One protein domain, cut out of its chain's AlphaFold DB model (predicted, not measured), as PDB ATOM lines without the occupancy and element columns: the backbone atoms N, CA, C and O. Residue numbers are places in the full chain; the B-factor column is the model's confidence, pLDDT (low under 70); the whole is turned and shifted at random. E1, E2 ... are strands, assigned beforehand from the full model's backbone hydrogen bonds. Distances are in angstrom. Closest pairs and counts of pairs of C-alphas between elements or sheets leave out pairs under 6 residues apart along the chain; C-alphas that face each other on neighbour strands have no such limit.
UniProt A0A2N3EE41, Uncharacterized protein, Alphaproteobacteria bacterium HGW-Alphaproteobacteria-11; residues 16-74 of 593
ATOM      1  N   CYS A  16       6.058 -32.900   4.589       95.50
ATOM      2  CA  CYS A  16       6.848 -31.924   3.846       95.50
ATOM      3  C   CYS A  16       6.230 -31.697   2.462       95.50
ATOM      4  O   CYS A  16       6.096 -32.639   1.697       95.50
ATOM      5  N   ARG A  17       5.907 -30.450   2.105       94.19
ATOM      6  CA  ARG A  17       5.311 -30.089   0.801       94.19
ATOM      7  C   ARG A  17       6.342 -29.552  -0.196       94.19
ATOM      8  O   ARG A  17       6.035 -28.667  -0.992       94.19
ATOM      9  N   ASN A  18       7.589 -30.010  -0.084       93.06
ATOM     10  CA  ASN A  18       8.668 -29.700  -1.019       93.06
ATOM     11  C   ASN A  18       8.940 -30.931  -1.895       93.06
ATOM     12  O   ASN A  18       9.569 -31.849  -1.374       93.06
ATOM     13  N   PRO A  19       8.520 -30.955  -3.170       92.12
ATOM     14  CA  PRO A  19       8.671 -32.124  -4.046       92.12
ATOM     15  C   PRO A  19      10.111 -32.622  -4.232       92.12
ATOM     16  O   PRO A  19      10.313 -33.816  -4.399       92.12
ATOM     17  N   ALA A  20      11.112 -31.748  -4.100       90.06
ATOM     18  CA  ALA A  20      12.531 -32.121  -4.150       90.06
ATOM     19  C   ALA A  20      13.077 -32.720  -2.832       90.06
ATOM     20  O   ALA A  20      14.264 -33.016  -2.715       90.06
ATOM     21  N   CYS A  21      12.262 -32.828  -1.779       92.88
ATOM     22  CA  CYS A  21      12.693 -33.339  -0.481       92.88
ATOM     23  C   CYS A  21      12.361 -34.826  -0.338       92.88
ATOM     24  O   CYS A  21      11.233 -35.226  -0.591       92.88
ATOM     25  N   SER A  22      13.279 -35.619   0.220       93.12
ATOM     26  CA  SER A  22      13.026 -37.032   0.556       93.12
ATOM     27  C   SER A  22      11.881 -37.248   1.559       93.12
ATOM     28  O   SER A  22      11.331 -38.339   1.657       93.12
ATOM     29  N   ASN A  23      11.487 -36.205   2.292       94.62
ATOM     30  CA  ASN A  23      10.329 -36.221   3.184       94.62
ATOM     31  C   ASN A  23       9.009 -35.839   2.491       94.62
ATOM     32  O   ASN A  23       7.981 -35.705   3.159       94.62
ATOM     33  N   PHE A  24       9.017 -35.588   1.182       95.31
ATOM     34  CA  PHE A  24       7.804 -35.273   0.440       95.31
ATOM     35  C   PHE A  24       6.804 -36.429   0.513       95.31
ATOM     36  O   PHE A  24       7.161 -37.576   0.269       95.31
ATOM     37  N   GLY A  25       5.560 -36.135   0.898       92.81
ATOM     38  CA  GLY A  25       4.516 -37.152   1.071       92.81
ATOM     39  C   GLY A  25       4.672 -38.064   2.298       92.81
ATOM     40  O   GLY A  25       3.778 -38.861   2.557       92.81
ATOM     41  N   ASN A  26       5.747 -37.927   3.085       94.31
ATOM     42  CA  ASN A  26       6.000 -38.751   4.270       94.31
ATOM     43  C   ASN A  26       5.469 -38.061   5.544       94.31
ATOM     44  O   ASN A  26       6.044 -37.062   5.977       94.31
ATOM     45  N   PRO A  27       4.376 -38.542   6.164       94.56
ATOM     46  CA  PRO A  27       3.752 -37.884   7.310       94.56
ATOM     47  C   PRO A  27       4.630 -37.849   8.555       94.56
ATOM     48  O   PRO A  27       5.290 -38.823   8.921       94.56
ATOM     49  N   ALA A  28       4.571 -36.715   9.252       93.75
ATOM     50  CA  ALA A  28       5.052 -36.616  10.619       93.75
ATOM     51  C   ALA A  28       4.320 -37.632  11.510       93.75
ATOM     52  O   ALA A  28       3.120 -37.850  11.366       93.75
ATOM     53  N   ARG A  29       5.010 -38.236  12.484       90.44
ATOM     54  CA  ARG A  29       4.350 -39.116  13.460       90.44
ATOM     55  C   ARG A  29       3.555 -38.284  14.470       90.44
ATOM     56  O   ARG A  29       4.108 -37.315  14.995       90.44
ATOM     57  N   PRO A  30       2.315 -38.661  14.829       89.19
ATOM     58  CA  PRO A  30       1.555 -37.985  15.885       89.19
ATOM     59  C   PRO A  30       2.212 -38.070  17.266       89.19
ATOM     60  O   PRO A  30       2.069 -37.152  18.074       89.19
ATOM     61  N   PHE A  31       2.979 -39.132  17.521       86.75
ATOM     62  CA  PHE A  31       3.678 -39.365  18.781       86.75
ATOM     63  C   PHE A  31       5.163 -39.633  18.538       86.75
ATOM     64  O   PHE A  31       5.538 -40.407  17.659       86.75
ATOM     65  N   VAL A  32       6.008 -39.007  19.355       80.19
ATOM     66  CA  VAL A  32       7.454 -39.248  19.403       80.19
ATOM     67  C   VAL A  32       7.813 -39.465  20.869       80.19
ATOM     68  O   VAL A  32       7.427 -38.652  21.713       80.19
ATOM     69  N   ARG A  33       8.512 -40.563  21.192       68.75
ATOM     70  CA  ARG A  33       8.983 -40.810  22.564       68.75
ATOM     71  C   ARG A  33       9.919 -39.670  22.981       68.75
ATOM     72  O   ARG A  33      10.857 -39.349  22.255       68.75
ATOM     73  N   ARG A  34       9.639 -39.050  24.129       61.03
ATOM     74  CA  ARG A  34      10.509 -38.047  24.760       61.03
ATOM     75  C   ARG A  34      11.473 -38.764  25.713       61.03
ATOM     76  O   ARG A  34      11.044 -39.681  26.404       61.03
ATOM     77  N   GLY A  35      12.740 -38.346  25.751       61.56
ATOM     78  CA  GLY A  35      13.774 -38.914  26.630       61.56
ATOM     79  C   GLY A  35      14.922 -39.606  25.886       61.56
ATOM     80  O   GLY A  35      14.843 -39.847  24.678       61.56
ATOM     81  N   ARG A  36      16.014 -39.896  26.609       55.97
ATOM     82  CA  ARG A  36      17.151 -40.672  26.087       55.97
ATOM     83  C   ARG A  36      16.663 -42.107  25.834       55.97
ATOM     84  O   ARG A  36      16.007 -42.659  26.716       55.97
ATOM     85  N   PRO A  37      16.919 -42.706  24.657       60.47
ATOM     86  CA  PRO A  37      16.588 -44.111  24.445       60.47
ATOM     87  C   PRO A  37      17.252 -44.966  25.531       60.47
ATOM     88  O   PRO A  37      18.380 -44.673  25.937       60.47
ATOM     89  N   SER A  38      16.562 -46.012  25.991       62.62
ATOM     90  CA  SER A  38      17.191 -47.063  26.792       62.62
ATOM     91  C   SER A  38      18.402 -47.608  26.030       62.62
ATOM     92  O   SER A  38      18.370 -47.710  24.799       62.62
ATOM     93  N   SER A  39      19.490 -47.900  26.744       58.12
ATOM     94  CA  SER A  39      20.737 -48.410  26.165       58.12
ATOM     95  C   SER A  39      20.451 -49.573  25.208       58.12
ATOM     96  O   SER A  39      19.923 -50.598  25.628       58.12
ATOM     97  N   GLY A  40      20.763 -49.391  23.922       63.22
ATOM     98  CA  GLY A  40      20.609 -50.414  22.879       63.22
ATOM     99  C   GLY A  40      19.355 -50.319  21.999       63.22
ATOM    100  O   GLY A  40      19.315 -50.979  20.965       63.22
ATOM    101  N   ALA A  41      18.359 -49.483  22.320       59.72
ATOM    102  CA  ALA A  41      17.186 -49.305  21.456       59.72
ATOM    103  C   ALA A  41      17.375 -48.115  20.488       59.72
ATOM    104  O   ALA A  41      17.621 -46.994  20.949       59.72
ATOM    105  N   PRO A  42      17.220 -48.279  19.156       56.38
ATOM    106  CA  PRO A  42      17.194 -47.135  18.253       56.38
ATOM    107  C   PRO A  42      16.009 -46.239  18.628       56.38
ATOM    108  O   PRO A  42      14.850 -46.654  18.582       56.38
ATOM    109  N   ALA A  43      16.286 -44.994  19.032       56.44
ATOM    110  CA  ALA A  43      15.225 -44.018  19.249       56.44
ATOM    111  C   ALA A  43      14.408 -43.900  17.952       56.44
ATOM    112  O   ALA A  43      15.017 -43.716  16.893       56.44
ATOM    113  N   PRO A  44      13.065 -43.970  17.986       56.34
ATOM    114  CA  PRO A  44      12.259 -43.682  16.808       56.34
ATOM    115  C   PRO A  44      12.487 -42.218  16.416       56.34
ATOM    116  O   PRO A  44      11.888 -41.301  16.981       56.34
ATOM    117  N   ARG A  45      13.414 -41.993  15.480       70.12
ATOM    118  CA  ARG A  45      13.746 -40.672  14.957       70.12
ATOM    119  C   ARG A  45      12.647 -40.276  13.990       70.12
ATOM    120  O   ARG A  45      12.409 -40.937  12.987       70.12
ATOM    121  N   ASP A  46      11.951 -39.208  14.339       84.81
ATOM    122  CA  ASP A  46      11.042 -38.539  13.429       84.81
ATOM    123  C   ASP A  46      11.800 -37.437  12.684       84.81
ATOM    124  O   ASP A  46      12.567 -36.691  13.306       84.81
ATOM    125  N   ASP A  47      11.580 -37.311  11.378       91.31
ATOM    126  CA  ASP A  47      12.259 -36.319  10.544       91.31
ATOM    127  C   ASP A  47      11.597 -34.929  10.592       91.31
ATOM    128  O   ASP A  47      11.901 -34.053   9.779       91.31
ATOM    129  N   TYR A  48      10.734 -34.692  11.580       94.00
ATOM    130  CA  TYR A  48      10.110 -33.401  11.840       94.00
ATOM    131  C   TYR A  48      10.282 -32.948  13.289       94.00
ATOM    132  O   TYR A  48      10.344 -33.761  14.215       94.00
ATOM    133  N   VAL A  49      10.280 -31.634  13.501       92.19
ATOM    134  CA  VAL A  49      10.148 -31.001  14.822       92.19
ATOM    135  C   VAL A  49       9.003 -30.002  14.816       92.19
ATOM    136  O   VAL A  49       8.661 -29.451  13.773       92.19
ATOM    137  N   LEU A  50       8.419 -29.758  15.986       90.19
ATOM    138  CA  LEU A  50       7.563 -28.591  16.157       90.19
ATOM    139  C   LEU A  50       8.444 -27.343  16.252       90.19
ATOM    140  O   LEU A  50       9.487 -27.368  16.901       90.19
ATOM    141  N   SER A  51       8.020 -26.280  15.587       86.44
ATOM    142  CA  SER A  51       8.672 -24.974  15.557       86.44
ATOM    143  C   SER A  51       7.636 -23.892  15.840       86.44
ATOM    144  O   SER A  51       6.455 -24.082  15.563       86.44
ATOM    145  N   GLY A  52       8.073 -22.750  16.356       73.38
ATOM    146  CA  GLY A  52       7.207 -21.620  16.692       73.38
ATOM    147  C   GLY A  52       7.302 -21.260  18.169       73.38
ATOM    148  O   GLY A  52       7.419 -22.137  19.025       73.38
ATOM    149  N   ASP A  53       7.273 -19.961  18.445       62.53
ATOM    150  CA  ASP A  53       7.174 -19.434  19.801       62.53
ATOM    151  C   ASP A  53       5.691 -19.274  20.143       62.53
ATOM    152  O   ASP A  53       4.987 -18.503  19.487       62.53
ATOM    153  N   ALA A  54       5.228 -19.984  21.174       57.75
ATOM    154  CA  ALA A  54       3.853 -19.883  21.667       57.75
ATOM    155  C   ALA A  54       3.479 -18.444  22.082       57.75
ATOM    156  O   ALA A  54       2.301 -18.101  22.130       57.75
ATOM    157  N   ARG A  55       4.475 -17.582  22.343       47.25
ATOM    158  CA  ARG A  55       4.281 -16.153  22.630       47.25
ATOM    159  C   ARG A  55       3.991 -15.312  21.382       47.25
ATOM    160  O   ARG A  55       3.351 -14.271  21.494       47.25
ATOM    161  N   LEU A  56       4.445 -15.744  20.201       44.25
ATOM    162  CA  LEU A  56       4.339 -14.990  18.943       44.25
ATOM    163  C   LEU A  56       3.220 -15.514  18.030       44.25
ATOM    164  O   LEU A  56       2.563 -14.722  17.350       44.25
ATOM    165  N   ALA A  57       2.958 -16.822  18.050       55.59
ATOM    166  CA  ALA A  57       1.878 -17.461  17.306       55.59
ATOM    167  C   ALA A  57       1.110 -18.442  18.211       55.59
ATOM    168  O   ALA A  57       1.737 -19.197  18.952       55.59
ATOM    169  N   PRO A  58      -0.236 -18.468  18.148       61.06
ATOM    170  CA  PRO A  58      -1.037 -19.395  18.954       61.06
ATOM    171  C   PRO A  58      -0.829 -20.860  18.531       61.06
ATOM    172  O   PRO A  58      -1.005 -21.768  19.338       61.06
ATOM    173  N   ASP A  59      -0.416 -21.095  17.282       79.81
ATOM    174  CA  ASP A  59      -0.171 -22.424  16.732       79.81
ATOM    175  C   ASP A  59       1.318 -22.677  16.490       79.81
ATOM    176  O   ASP A  59       2.076 -21.791  16.097       79.81
ATOM    177  N   SER A  60       1.738 -23.930  16.675       85.75
ATOM    178  CA  SER A  60       3.051 -24.391  16.214       85.75
ATOM    179  C   SER A  60       3.031 -24.764  14.734       85.75
ATOM    180  O   SER A  60       2.045 -25.294  14.227       85.75
ATOM    181  N   PHE A  61       4.181 -24.613  14.091       91.56
ATOM    182  CA  PHE A  61       4.486 -25.103  12.754       91.56
ATOM    183  C   PHE A  61       5.199 -26.451  12.817       91.56
ATOM    184  O   PHE A  61       5.892 -26.773  13.787       91.56
ATOM    185  N   LEU A  62       5.089 -27.228  11.746       93.25
ATOM    186  CA  LEU A  62       5.888 -28.429  11.551       93.25
ATOM    187  C   LEU A  62       7.115 -28.078  10.705       93.25
ATOM    188  O   LEU A  62       6.985 -27.646   9.563       93.25
ATOM    189  N   LYS A  63       8.318 -28.263  11.251       94.94
ATOM    190  CA  LYS A  63       9.588 -28.046  10.548       94.94
ATOM    191  C   LYS A  63      10.178 -29.379  10.105       94.94
ATOM    192  O   LYS A  63      10.432 -30.258  10.928       94.94
ATOM    193  N   CYS A  64      10.423 -29.518   8.807       95.12
ATOM    194  CA  CYS A  64      11.114 -30.665   8.227       95.12
ATOM    195  C   CYS A  64      12.612 -30.608   8.563       95.12
ATOM    196  O   CYS A  64      13.264 -29.610   8.273       95.12
ATOM    197  N   LYS A  65      13.193 -31.673   9.126       94.94
ATOM    198  CA  LYS A  65      14.631 -31.740   9.449       94.94
ATOM    199  C   LYS A  65      15.527 -31.893   8.217       94.94
ATOM    200  O   LYS A  65      16.714 -31.615   8.309       94.94
ATOM    201  N   ARG A  66      14.972 -32.326   7.077       93.69
ATOM    202  CA  ARG A  66      15.723 -32.552   5.829       93.69
ATOM    203  C   ARG A  66      15.908 -31.273   5.022       93.69
ATOM    204  O   ARG A  66      17.026 -30.907   4.706       93.69
ATOM    205  N   CYS A  67      14.812 -30.585   4.701       92.19
ATOM    206  CA  CYS A  67      14.848 -29.363   3.887       92.19
ATOM    207  C   CYS A  67      14.664 -28.073   4.697       92.19
ATOM    208  O   CYS A  67      14.551 -27.002   4.108       92.19
ATOM    209  N   LEU A  68      14.562 -28.175   6.027       93.12
ATOM    210  CA  LEU A  68      14.417 -27.069   6.985       93.12
ATOM    211  C   LEU A  68      13.163 -26.198   6.831       93.12
ATOM    212  O   LEU A  68      12.958 -25.288   7.634       93.12
ATOM    213  N   ARG A  69      12.290 -26.504   5.866       90.31
ATOM    214  CA  ARG A  69      11.042 -25.769   5.651       90.31
ATOM    215  C   ARG A  69      10.041 -26.025   6.763       90.31
ATOM    216  O   ARG A  69       9.869 -27.161   7.214       90.31
ATOM    217  N   THR A  70       9.361 -24.957   7.144       92.19
ATOM    218  CA  THR A  70       8.189 -24.961   8.012       92.19
ATOM    219  C   THR A  70       6.918 -25.071   7.180       92.19
ATOM    220  O   THR A  70       6.869 -24.607   6.043       92.19
ATOM    221  N   LEU A  71       5.898 -25.707   7.745       91.94
ATOM    222  CA  LEU A  71       4.552 -25.764   7.186       91.94
ATOM    223  C   LEU A  71       3.507 -25.677   8.301       91.94
ATOM    224  O   LEU A  71       3.774 -26.052   9.450       91.94
ATOM    225  N   SER A  72       2.326 -25.183   7.950       92.62
ATOM    226  CA  SER A  72       1.194 -25.075   8.868       92.62
ATOM    227  C   SER A  72       0.579 -26.456   9.131       92.62
ATOM    228  O   SER A  72       0.389 -27.253   8.202       92.62
ATOM    229  N   ILE A  73       0.296 -26.751  10.403       94.75
ATOM    230  CA  ILE A  73      -0.349 -28.002  10.828       94.75
ATOM    231  C   ILE A  73      -1.863 -27.840  10.678       94.75
ATOM    232  O   ILE A  73      -2.427 -26.852  11.146       94.75
ATOM    233  N   LYS A  74      -2.525 -28.813  10.047       95.50
ATOM    234  CA  LYS A  74      -3.970 -28.794   9.773       95.50
ATOM    235  C   LYS A  74      -4.674 -29.976  10.441       95.50
ATOM    236  O   LYS A  74      -4.112 -31.073  10.522       95.50
TER     237      LYS A  74
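This is residues 16 to 74 of the 593 residues of an uncharacterized protein of Alphaproteobacteria bacterium HGW-Alphaproteobacteria-11 (UniProt A0A2N3EE41). With little regular structure, this is a small sheet of three antiparallel strands joined to a long unnamed stretch, residues 16 to 47, from which residues 36 to 42 stick out. The printed part has 59 residues, no named helix and strands E1, E2, E3, in that order along the chain and across the sheet; it is all strand, with 11 residues in named elements. It is loose, with a radius of gyration of the C-alphas of 13.1 A, and flat, spanning 36 by 32 by 17 A.

E1, residues 48 to 51, begins at C-alpha 48 (10.110, -33.401, 11.840) and is 9.3 A long. E2 is residues 61 to 64, 9.8 A. E3, residues 70 to 72, ends at C-alpha 72 (1.194, -25.075, 8.868).

The strands form a meander, each the antiparallel neighbour of the one before. In hairpin E1 and E2, N 49 and O 63 are 2.9 A apart; in hairpin E2 and E3, N 62 and O 71 are 2.9 A apart, both within hydrogen-bond range.

The farthest C-alphas, of Gly 40 and Leu 56, are 39.2 A apart. The printed part has no cut. Residues 33 to 44 and 53 to 58 have pLDDT under 70.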